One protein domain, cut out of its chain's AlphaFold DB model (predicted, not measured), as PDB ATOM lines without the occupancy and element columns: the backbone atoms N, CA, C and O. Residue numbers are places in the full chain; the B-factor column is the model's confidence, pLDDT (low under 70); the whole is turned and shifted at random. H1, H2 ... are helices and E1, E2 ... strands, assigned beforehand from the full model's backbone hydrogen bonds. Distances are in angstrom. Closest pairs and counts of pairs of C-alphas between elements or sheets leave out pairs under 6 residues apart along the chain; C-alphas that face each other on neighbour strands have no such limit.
ATOM      1  N   GLY A 225      21.731 -17.406  17.029       86.69
ATOM      2  CA  GLY A 225      23.154 -17.626  16.766       86.69
ATOM      3  C   GLY A 225      23.831 -16.255  16.569       86.69
ATOM      4  O   GLY A 225      23.842 -15.455  17.497       86.69
ATOM      5  N   LEU A 226      24.310 -15.960  15.352       87.75
ATOM      6  CA  LEU A 226      24.788 -14.664  14.812       87.75
ATOM      7  C   LEU A 226      23.768 -13.524  14.512       87.75
ATOM      8  O   LEU A 226      24.113 -12.358  14.650       87.75
ATOM      9  N   VAL A 227      22.559 -13.811  14.037       89.31
ATOM     10  CA  VAL A 227      21.392 -12.912  13.928       89.31
ATOM     11  C   VAL A 227      20.430 -12.969  15.151       89.31
ATOM     12  O   VAL A 227      20.548 -13.859  15.996       89.31
ATOM     13  N   PRO A 228      19.480 -12.026  15.304       90.50
ATOM     14  CA  PRO A 228      18.502 -12.052  16.400       90.50
ATOM     15  C   PRO A 228      17.567 -13.271  16.351       90.50
ATOM     16  O   PRO A 228      17.197 -13.724  15.269       90.50
ATOM     17  N   ALA A 229      17.153 -13.786  17.514       90.81
ATOM     18  CA  ALA A 229      16.179 -14.878  17.580       90.81
ATOM     19  C   ALA A 229      14.813 -14.430  17.018       90.81
ATOM     20  O   ALA A 229      14.362 -13.334  17.363       90.81
ATOM     21  N   PRO A 230      14.144 -15.244  16.183       91.19
ATOM     22  CA  PRO A 230      12.761 -14.987  15.799       91.19
ATOM     23  C   PRO A 230      11.835 -15.190  17.008       91.19
ATOM     24  O   PRO A 230      12.011 -16.137  17.782       91.19
ATOM     25  N   ALA A 231      10.863 -14.297  17.180       89.44
ATOM     26  CA  ALA A 231       9.883 -14.383  18.259       89.44
ATOM     27  C   ALA A 231       8.801 -15.435  17.953       89.44
ATOM     28  O   ALA A 231       8.751 -16.011  16.866       89.44
ATOM     29  N   ALA A 232       7.928 -15.705  18.925       87.50
ATOM     30  CA  ALA A 232       6.742 -16.527  18.702       87.50
ATOM     31  C   ALA A 232       5.873 -15.935  17.571       87.50
ATOM     32  O   ALA A 232       5.723 -14.716  17.487       87.50
ATOM     33  N   GLY A 233       5.325 -16.783  16.695       84.62
ATOM     34  CA  GLY A 233       4.555 -16.351  15.518       84.62
ATOM     35  C   GLY A 233       5.385 -15.854  14.323       84.62
ATOM     36  O   GLY A 233       4.825 -15.399  13.327       84.62
ATOM     37  N   HIS A 234       6.721 -15.926  14.383       89.19
ATOM     38  CA  HIS A 234       7.608 -15.535  13.275       89.19
ATOM     39  C   HIS A 234       7.913 -16.689  12.306       89.19
ATOM     40  O   HIS A 234       8.930 -16.658  11.611       89.19
ATOM     41  N   GLU A 235       7.071 -17.726  12.220       87.69
ATOM     42  CA  GLU A 235       7.420 -18.964  11.497       87.69
ATOM     43  C   GLU A 235       7.555 -18.767   9.981       87.69
ATOM     44  O   GLU A 235       8.225 -19.544   9.299       87.69
ATOM     45  N   THR A 236       6.935 -17.716   9.442       86.12
ATOM     46  CA  THR A 236       6.966 -17.368   8.012       86.12
ATOM     47  C   THR A 236       7.670 -16.041   7.737       86.12
ATOM     48  O   THR A 236       7.497 -15.457   6.665       86.12
ATOM     49  N   MET A 237       8.402 -15.512   8.715       89.00
ATOM     50  CA  MET A 237       9.049 -14.209   8.606       89.00
ATOM     51  C   MET A 237      10.479 -14.329   8.084       89.00
ATOM     52  O   MET A 237      11.133 -15.364   8.180       89.00
ATOM     53  N   VAL A 238      10.964 -13.238   7.505       90.56
ATOM     54  CA  VAL A 238      12.319 -13.099   6.980       90.56
ATOM     55  C   VAL A 238      13.076 -12.045   7.771       90.56
ATOM     56  O   VAL A 238      12.500 -11.058   8.231       90.56
ATOM     57  N   LEU A 239      14.381 -12.243   7.918       91.12
ATOM     58  CA  LEU A 239      15.251 -11.265   8.548       91.12
ATOM     59  C   LEU A 239      15.652 -10.186   7.539       91.12
ATOM     60  O   LEU A 239      16.199 -10.484   6.477       91.12
ATOM     61  N   PHE A 240      15.447  -8.924   7.904       88.31
ATOM     62  CA  PHE A 240      15.926  -7.785   7.128       88.31
ATOM     63  C   PHE A 240      17.326  -7.356   7.566       88.31
ATOM     64  O   PHE A 240      17.721  -7.543   8.715       88.31
ATOM     65  N   GLY A 241      18.055  -6.671   6.677       87.44
ATOM     66  CA  GLY A 241      19.366  -6.086   6.999       87.44
ATOM     67  C   GLY A 241      19.339  -5.064   8.146       87.44
ATOM     68  O   GLY A 241      20.382  -4.743   8.700       87.44
ATOM     69  N   SER A 242      18.154  -4.585   8.540       84.25
ATOM     70  CA  SER A 242      17.951  -3.767   9.740       84.25
ATOM     71  C   SER A 242      18.039  -4.550  11.056       84.25
ATOM     72  O   SER A 242      17.968  -3.934  12.112       84.25
ATOM     73  N   GLY A 243      18.132  -5.884  11.016       88.62
ATOM     74  CA  GLY A 243      18.134  -6.748  12.202       88.62
ATOM     75  C   GLY A 243      16.743  -7.097  12.743       88.62
ATOM     76  O   GLY A 243      16.643  -7.805  13.735       88.62
ATOM     77  N   TYR A 244      15.675  -6.644  12.088       88.56
ATOM     78  CA  TYR A 244      14.298  -6.960  12.468       88.56
ATOM     79  C   TYR A 244      13.729  -8.055  11.576       88.56
ATOM     80  O   TYR A 244      14.013  -8.099  10.372       88.56
ATOM     81  N   TRP A 245      12.891  -8.903  12.161       90.44
ATOM     82  CA  TRP A 245      12.076  -9.852  11.418       90.44
ATOM     83  C   TRP A 245      10.903  -9.117  10.778       90.44
ATOM     84  O   TRP A 245      10.373  -8.152  11.321       90.44
ATOM     85  N   GLY A 246      10.487  -9.546   9.597       90.12
ATOM     86  CA  GLY A 246       9.287  -9.020   8.968       90.12
ATOM     87  C   GLY A 246       8.647 -10.028   8.035       90.12
ATOM     88  O   GLY A 246       9.236 -11.042   7.669       90.12
ATOM     89  N   SER A 247       7.417  -9.754   7.648       88.50
ATOM     90  CA  SER A 247       6.601 -10.627   6.824       88.50
ATOM     91  C   SER A 247       6.518 -10.117   5.389       88.50
ATOM     92  O   SER A 247       6.354  -8.917   5.151       88.50
ATOM     93  N   LEU A 248       6.552 -11.045   4.435       88.38
ATOM     94  CA  LEU A 248       6.155 -10.798   3.051       88.38
ATOM     95  C   LEU A 248       4.701 -11.245   2.913       88.38
ATOM     96  O   LEU A 248       4.413 -12.436   3.020       88.38
ATOM     97  N   GLN A 249       3.777 -10.304   2.728       85.19
ATOM     98  CA  GLN A 249       2.343 -10.589   2.790       85.19
ATOM     99  C   GLN A 249       1.619 -10.097   1.545       85.19
ATOM    100  O   GLN A 249       1.842  -8.981   1.072       85.19
ATOM    101  N   THR A 250       0.676 -10.900   1.059       84.56
ATOM    102  CA  THR A 250      -0.395 -10.406   0.196       84.56
ATOM    103  C   THR A 250      -1.591 -10.032   1.061       84.56
ATOM    104  O   THR A 250      -1.953 -10.752   1.990       84.56
ATOM    105  N   ARG A 251      -2.200  -8.874   0.797       78.75
ATOM    106  CA  ARG A 251      -3.371  -8.388   1.548       78.75
ATOM    107  C   ARG A 251      -4.441  -7.873   0.583       78.75
ATOM    108  O   ARG A 251      -4.138  -7.381  -0.507       78.75
ATOM    109  N   ALA A 252      -5.708  -8.002   0.961       78.00
ATOM    110  CA  ALA A 252      -6.774  -7.281   0.275       78.00
ATOM    111  C   ALA A 252      -6.655  -5.791   0.630       78.00
ATOM    112  O   ALA A 252      -6.437  -5.446   1.793       78.00
ATOM    113  N   TYR A 253      -6.762  -4.905  -0.357       70.75
ATOM    114  CA  TYR A 253      -6.667  -3.470  -0.116       70.75
ATOM    115  C   TYR A 253      -8.024  -2.928   0.349       70.75
ATOM    116  O   TYR A 253      -8.925  -2.695  -0.448       70.75
ATOM    117  N   ASN A 254      -8.191  -2.708   1.651       65.81
ATOM    118  CA  ASN A 254      -9.373  -2.035   2.199       65.81
ATOM    119  C   ASN A 254      -9.287  -0.524   1.870       65.81
ATOM    120  O   ASN A 254      -8.235   0.062   2.134       65.81
ATOM    121  N   PRO A 255     -10.316   0.143   1.301       63.25
ATOM    122  CA  PRO A 255     -11.731  -0.244   1.218       63.25
ATOM    123  C   PRO A 255     -12.208  -0.904  -0.082       63.25
ATOM    124  O   PRO A 255     -13.410  -1.099  -0.251       63.25
ATOM    125  N   SER A 256     -11.327  -1.227  -1.029       65.00
ATOM    126  CA  SER A 256     -11.743  -1.658  -2.368       65.00
ATOM    127  C   SER A 256     -11.446  -3.144  -2.592       65.00
ATOM    128  O   SER A 256     -10.309  -3.545  -2.827       65.00
ATOM    129  N   ALA A 257     -12.492  -3.975  -2.529       65.88
ATOM    130  CA  ALA A 257     -12.409  -5.434  -2.685       65.88
ATOM    131  C   ALA A 257     -11.871  -5.908  -4.057       65.88
ATOM    132  O   ALA A 257     -11.602  -7.093  -4.235       65.88
ATOM    133  N   ASP A 258     -11.710  -5.001  -5.024       70.50
ATOM    134  CA  ASP A 258     -11.151  -5.223  -6.362       70.50
ATOM    135  C   ASP A 258      -9.620  -5.066  -6.429       70.50
ATOM    136  O   ASP A 258      -9.020  -5.246  -7.493       70.50
ATOM    137  N   LYS A 259      -8.980  -4.718  -5.309       77.06
ATOM    138  CA  LYS A 259      -7.540  -4.483  -5.223       77.06
ATOM    139  C   LYS A 259      -6.900  -5.451  -4.239       77.06
ATOM    140  O   LYS A 259      -7.335  -5.609  -3.098       77.06
ATOM    141  N   CYS A 260      -5.803  -6.054  -4.665       79.50
ATOM    142  CA  CYS A 260      -4.891  -6.778  -3.792       79.50
ATOM    143  C   CYS A 260      -3.506  -6.161  -3.929       79.50
ATOM    144  O   CYS A 260      -3.204  -5.498  -4.914       79.50
ATOM    145  N   GLY A 261      -2.650  -6.336  -2.940       84.50
ATOM    146  CA  GLY A 261      -1.277  -5.862  -3.036       84.50
ATOM    147  C   GLY A 261      -0.304  -6.841  -2.424       84.50
ATOM    148  O   GLY A 261      -0.694  -7.857  -1.841       84.50
ATOM    149  N   PHE A 262       0.964  -6.501  -2.560       86.88
ATOM    150  CA  PHE A 262       2.056  -7.162  -1.876       86.88
ATOM    151  C   PHE A 262       2.767  -6.144  -0.997       86.88
ATOM    152  O   PHE A 262       3.122  -5.057  -1.462       86.88
ATOM    153  N   TRP A 263       2.966  -6.505   0.265       86.38
ATOM    154  CA  TRP A 263       3.604  -5.665   1.261       86.38
ATOM    155  C   TRP A 263       4.767  -6.376   1.916       86.38
ATOM    156  O   TRP A 263       4.747  -7.581   2.171       86.38
ATOM    157  N   ILE A 264       5.767  -5.563   2.212       88.88
ATOM    158  CA  ILE A 264       6.873  -5.912   3.075       88.88
ATOM    159  C   ILE A 264       6.631  -5.161   4.374       88.88
ATOM    160  O   ILE A 264       6.718  -3.931   4.409       88.88
ATOM    161  N   THR A 265       6.316  -5.905   5.423       86.81
ATOM    162  CA  THR A 265       6.026  -5.346   6.741       86.81
ATOM    163  C   THR A 265       7.103  -5.811   7.702       86.81
ATOM    164  O   THR A 265       7.427  -6.994   7.743       86.81
ATOM    165  N   ARG A 266       7.688  -4.889   8.457       85.69
ATOM    166  CA  ARG A 266       8.632  -5.202   9.527       85.69
ATOM    167  C   ARG A 266       7.878  -5.314  10.840       85.69
ATOM    168  O   ARG A 266       7.025  -4.477  11.114       85.69
ATOM    169  N   ASP A 267       8.217  -6.312  11.637       80.06
ATOM    170  CA  ASP A 267       7.753  -6.412  13.010       80.06
ATOM    171  C   ASP A 267       8.782  -5.766  13.942       80.06
ATOM    172  O   ASP A 267       9.929  -6.211  14.040       80.06
ATOM    173  N   GLU A 268       8.380  -4.671  14.582       72.12
ATOM    174  CA  GLU A 268       9.173  -3.972  15.598       72.12
ATOM    175  C   GLU A 268       8.638  -4.264  17.018       72.12
ATOM    176  O   GLU A 268       8.951  -3.544  17.965       72.12
ATOM    177  N   GLY A 269       7.844  -5.331  17.186       71.00
ATOM    178  CA  GLY A 269       7.258  -5.760  18.453       71.00
ATOM    179  C   GLY A 269       5.781  -5.381  18.556       71.00
ATOM    180  O   GLY A 269       4.911  -6.136  18.138       71.00
ATOM    181  N   GLU A 270       5.471  -4.220  19.140       57.00
ATOM    182  CA  GLU A 270       4.070  -3.814  19.378       57.00
ATOM    183  C   GLU A 270       3.364  -3.232  18.141       57.00
ATOM    184  O   GLU A 270       2.138  -3.107  18.133       57.00
ATOM    185  N   ALA A 271       4.101  -2.888  17.081       64.56
ATOM    186  CA  ALA A 271       3.528  -2.364  15.846       64.56
ATOM    187  C   ALA A 271       4.272  -2.882  14.611       64.56
ATOM    188  O   ALA A 271       5.492  -2.758  14.490       64.56
ATOM    189  N   ALA A 272       3.509  -3.423  13.664       73.44
ATOM    190  CA  ALA A 272       4.016  -3.818  12.361       73.44
ATOM    191  C   ALA A 272       4.067  -2.588  11.435       73.44
ATOM    192  O   ALA A 272       3.062  -1.895  11.259       73.44
ATOM    193  N   VAL A 273       5.229  -2.304  10.845       79.38
ATOM    194  CA  VAL A 273       5.454  -1.135   9.981       79.38
ATOM    195  C   VAL A 273       5.563  -1.575   8.527       79.38
ATOM    196  O   VAL A 273       6.434  -2.369   8.168       79.38
ATOM    197  N   ASP A 274       4.706  -1.040   7.661       82.62
ATOM    198  CA  ASP A 274       4.798  -1.270   6.219       82.62
ATOM    199  C   ASP A 274       5.980  -0.491   5.630       82.62
ATOM    200  O   ASP A 274       5.962   0.735   5.547       82.62
ATOM    201  N   LEU A 275       7.016  -1.211   5.200       80.56
ATOM    202  CA  LEU A 275       8.218  -0.626   4.601       80.56
ATOM    203  C   LEU A 275       7.995  -0.243   3.140       80.56
ATOM    204  O   LEU A 275       8.484   0.778   2.662       80.56
ATOM    205  N   CYS A 276       7.303  -1.112   2.412       80.38
ATOM    206  CA  CYS A 276       6.991  -0.936   1.005       80.38
ATOM    207  C   CYS A 276       5.736  -1.740   0.678       80.38
ATOM    208  O   CYS A 276       5.562  -2.862   1.158       80.38
ATOM    209  N   GLY A 277       4.874  -1.170  -0.155       83.19
ATOM    210  CA  GLY A 277       3.693  -1.840  -0.666       83.19
ATOM    211  C   GLY A 277       3.445  -1.433  -2.104       83.19
ATOM    212  O   GLY A 277       3.595  -0.263  -2.456       83.19
ATOM    213  N   PHE A 278       3.040  -2.389  -2.928       84.81
ATOM    214  CA  PHE A 278       2.508  -2.095  -4.249       84.81
ATOM    215  C   PHE A 278       1.154  -2.770  -4.425       84.81
ATOM    216  O   PHE A 278       0.921  -3.884  -3.954       84.81
ATOM    217  N   VAL A 279       0.239  -2.054  -5.073       85.62
ATOM    218  CA  VAL A 279      -1.154  -2.464  -5.239       85.62
ATOM    219  C   VAL A 279      -1.367  -2.911  -6.676       85.62
ATOM    220  O   VAL A 279      -1.154  -2.148  -7.618       85.62
ATOM    221  N   PHE A 280      -1.836  -4.138  -6.841       84.25
ATOM    222  CA  PHE A 280      -2.404  -4.621  -8.083       84.25
ATOM    223  C   PHE A 280      -3.848  -4.136  -8.184       84.25
ATOM    224  O   PHE A 280      -4.694  -4.436  -7.339       84.25
ATOM    225  N   SER A 281      -4.136  -3.376  -9.234       85.00
ATOM    226  CA  SER A 281      -5.509  -2.979  -9.532       85.00
ATOM    227  C   SER A 281      -6.192  -4.043 -10.384       85.00
ATOM    228  O   SER A 281      -5.585  -4.587 -11.315       85.00
ATOM    229  N   GLY A 282      -7.461  -4.329 -10.092       85.19
ATOM    230  CA  GLY A 282      -8.322  -5.043 -11.026       85.19
ATOM    231  C   GLY A 282      -8.378  -4.304 -12.366       85.19
ATOM    232  O   GLY A 282      -8.424  -3.074 -12.407       85.19
ATOM    233  N   ALA A 283      -8.328  -5.045 -13.474       89.75
ATOM    234  CA  ALA A 283      -8.475  -4.443 -14.796       89.75
ATOM    235  C   ALA A 283      -9.931  -4.015 -15.018       89.75
ATOM    236  O   ALA A 283     -10.861  -4.761 -14.700       89.75
ATOM    237  N   THR A 284     -10.124  -2.848 -15.624       90.19
ATOM    238  CA  THR A 284     -11.427  -2.387 -16.118       90.19
ATOM    239  C   THR A 284     -11.405  -2.343 -17.645       90.19
ATOM    240  O   THR A 284     -10.362  -2.531 -18.274       90.19
ATOM    241  N   SER A 285     -12.547  -2.075 -18.277       90.12
ATOM    242  CA  SER A 285     -12.600  -1.840 -19.726       90.12
ATOM    243  C   SER A 285     -11.847  -0.572 -20.162       90.12
ATOM    244  O   SER A 285     -11.505  -0.434 -21.333       90.12
ATOM    245  N   SER A 286     -11.551   0.341 -19.228       91.19
ATOM    246  CA  SER A 286     -10.893   1.629 -19.484       91.19
ATOM    247  C   SER A 286      -9.465   1.738 -18.938       91.19
ATOM    248  O   SER A 286      -8.741   2.650 -19.332       91.19
ATOM    249  N   ALA A 287      -9.035   0.827 -18.061       90.62
ATOM    250  CA  ALA A 287      -7.714   0.853 -17.441       90.62
ATOM    251  C   ALA A 287      -7.129  -0.557 -17.299       90.62
ATOM    252  O   ALA A 287      -7.803  -1.497 -16.871       90.62
ATOM    253  N   ALA A 288      -5.850  -0.700 -17.656       89.75
ATOM    254  CA  ALA A 288      -5.126  -1.947 -17.458       89.75
ATOM    255  C   ALA A 288      -4.868  -2.186 -15.963       89.75
ATOM    256  O   ALA A 288      -4.557  -1.258 -15.217       89.75
ATOM    257  N   GLY A 289      -4.979  -3.447 -15.557       88.25
ATOM    258  CA  GLY A 289      -4.668  -3.921 -14.214       88.25
ATOM    259  C   GLY A 289      -3.801  -5.171 -14.305       88.25
ATOM    260  O   GLY A 289      -2.818  -5.200 -15.039       88.25
ATOM    261  N   VAL A 290      -4.218  -6.248 -13.642       88.88
ATOM    262  CA  VAL A 290      -3.604  -7.590 -13.781       88.88
ATOM    263  C   VAL A 290      -3.753  -8.220 -15.179       88.88
ATOM    264  O   VAL A 290      -3.121  -9.226 -15.482       88.88
ATOM    265  N   MET A 291      -4.580  -7.627 -16.040       92.12
ATOM    266  CA  MET A 291      -4.691  -7.927 -17.467       92.12
ATOM    267  C   MET A 291      -4.878  -6.620 -18.249       92.12
ATOM    268  O   MET A 291      -5.184  -5.572 -17.669       92.12
ATOM    269  N   SER A 292      -4.696  -6.666 -19.570       94.81
ATOM    270  CA  SER A 292      -4.876  -5.482 -20.413       94.81
ATOM    271  C   SER A 292      -6.344  -5.022 -20.421       94.81
ATOM    272  O   SER A 292      -7.263  -5.842 -20.370       94.81
ATOM    273  N   ALA A 293      -6.583  -3.710 -20.547       94.62
ATOM    274  CA  ALA A 293      -7.942  -3.168 -20.700       94.62
ATOM    275  C   ALA A 293      -8.649  -3.729 -21.950       94.62
ATOM    276  O   ALA A 293      -9.865  -3.921 -21.969       94.62
ATOM    277  N   THR A 294      -7.869  -4.042 -22.992       95.88
ATOM    278  CA  THR A 294      -8.360  -4.670 -24.224       95.88
ATOM    279  C   THR A 294      -8.881  -6.076 -23.957       95.88
ATOM    280  O   THR A 294      -9.996  -6.402 -24.359       95.88
ATOM    281  N   ASP A 295      -8.116  -6.910 -23.258       96.88
ATOM    282  CA  ASP A 295      -8.548  -8.276 -22.968       96.88
ATOM    283  C   ASP A 295      -9.671  -8.300 -21.936       96.88
ATOM    284  O   ASP A 295     -10.571  -9.128 -22.049       96.88
ATOM    285  N   LYS A 296      -9.691  -7.352 -20.991       95.06
ATOM    286  CA  LYS A 296     -10.826  -7.194 -20.079       95.06
ATOM    287  C   LYS A 296     -12.099  -6.820 -20.834       95.06
ATOM    288  O   LYS A 296     -13.139  -7.413 -20.584       95.06
ATOM    289  N   SER A 297     -12.008  -5.914 -21.807       95.25
ATOM    290  CA  SER A 297     -13.142  -5.555 -22.667       95.25
ATOM    291  C   SER A 297     -13.636  -6.740 -23.501       95.25
ATOM    292  O   SER A 297     -14.841  -6.931 -23.632       95.25
ATOM    293  N   LYS A 298     -12.728  -7.575 -24.030       95.81
ATOM    294  CA  LYS A 298     -13.105  -8.822 -24.720       95.81
ATOM    295  C   LYS A 298     -13.801  -9.804 -23.781       95.81
ATOM    296  O   LYS A 298     -14.778 -10.423 -24.183       95.81
ATOM    297  N   LEU A 299     -13.294  -9.948 -22.555       94.56
ATOM    298  CA  LEU A 299     -13.873 -10.825 -21.542       94.56
ATOM    299  C   LEU A 299     -15.282 -10.361 -21.150       94.56
ATOM    300  O   LEU A 299     -16.194 -11.179 -21.105       94.56
ATOM    301  N   ASP A 300     -15.466  -9.057 -20.938       92.50
ATOM    302  CA  ASP A 300     -16.765  -8.455 -20.604       92.50
ATOM    303  C   ASP A 300     -17.767  -8.518 -21.762       92.50
ATOM    304  O   ASP A 300     -18.974  -8.537 -21.536       92.50
ATOM    305  N   ALA A 301     -17.274  -8.573 -23.001       94.25
ATOM    306  CA  ALA A 301     -18.089  -8.727 -24.199       94.25
ATOM    307  C   ALA A 301     -18.499 -10.183 -24.487       94.25
ATOM    308  O   ALA A 301     -19.273 -10.412 -25.421       94.25
ATOM    309  N   LEU A 302     -18.002 -11.175 -23.734       92.94
ATOM    310  CA  LEU A 302     -18.451 -12.555 -23.908       92.94
ATOM    311  C   LEU A 302     -19.948 -12.662 -23.573       92.94
ATOM    312  O   LEU A 302     -20.380 -12.167 -22.527       92.94
TER     313      LEU A 302
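Overview. This is residues 225 to 302 of the 389 residues of an uncharacterized protein of Anaerobutyricum hallii (UniProt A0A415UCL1). From its first residue, the printed part makes a long rod: a looping stretch, residues 225 to 244, at one end, then a twisted ribbon of strands E1, E2 and E3, and beyond it the short helix H1. Of 78 printed residues, under half are in these elements, named in chain order; the class is mixed. The sheet, order E1 - E2 - E3, is a meander, each strand the antiparallel neighbour of the one before. The whole is extended, radius of gyration of the C-alphas 17.8 A, spans 58 by 23 by 18 A.

Along the chain. Find C-alpha 245 at (12.076, -9.852, 11.418); E1 runs from there to residue 252, 22.0 A. E2, residues 259 to 267, and E3, residues 272 to 281, each measure 23.9 A. H1, residues 293 to 300, ends at (-16.765, -8.455, -20.604).

Arrangement. In hairpin E1 and E2, find N 249 and O 263, 2.9 A; in hairpin E2 and E3, N 264 and O 276, 2.9 A. H1, each O i to N i+4 pair within hydrogen-bond range, is not on the sheet.

Size, cuts and confidence. The farthest C-alphas, Gly 225 and Ala 301, are 58.8 A apart. The printed part has no cut; link E3 to H1 is long. Residues 254 to 257 and 270 to 271 have pLDDT under 70.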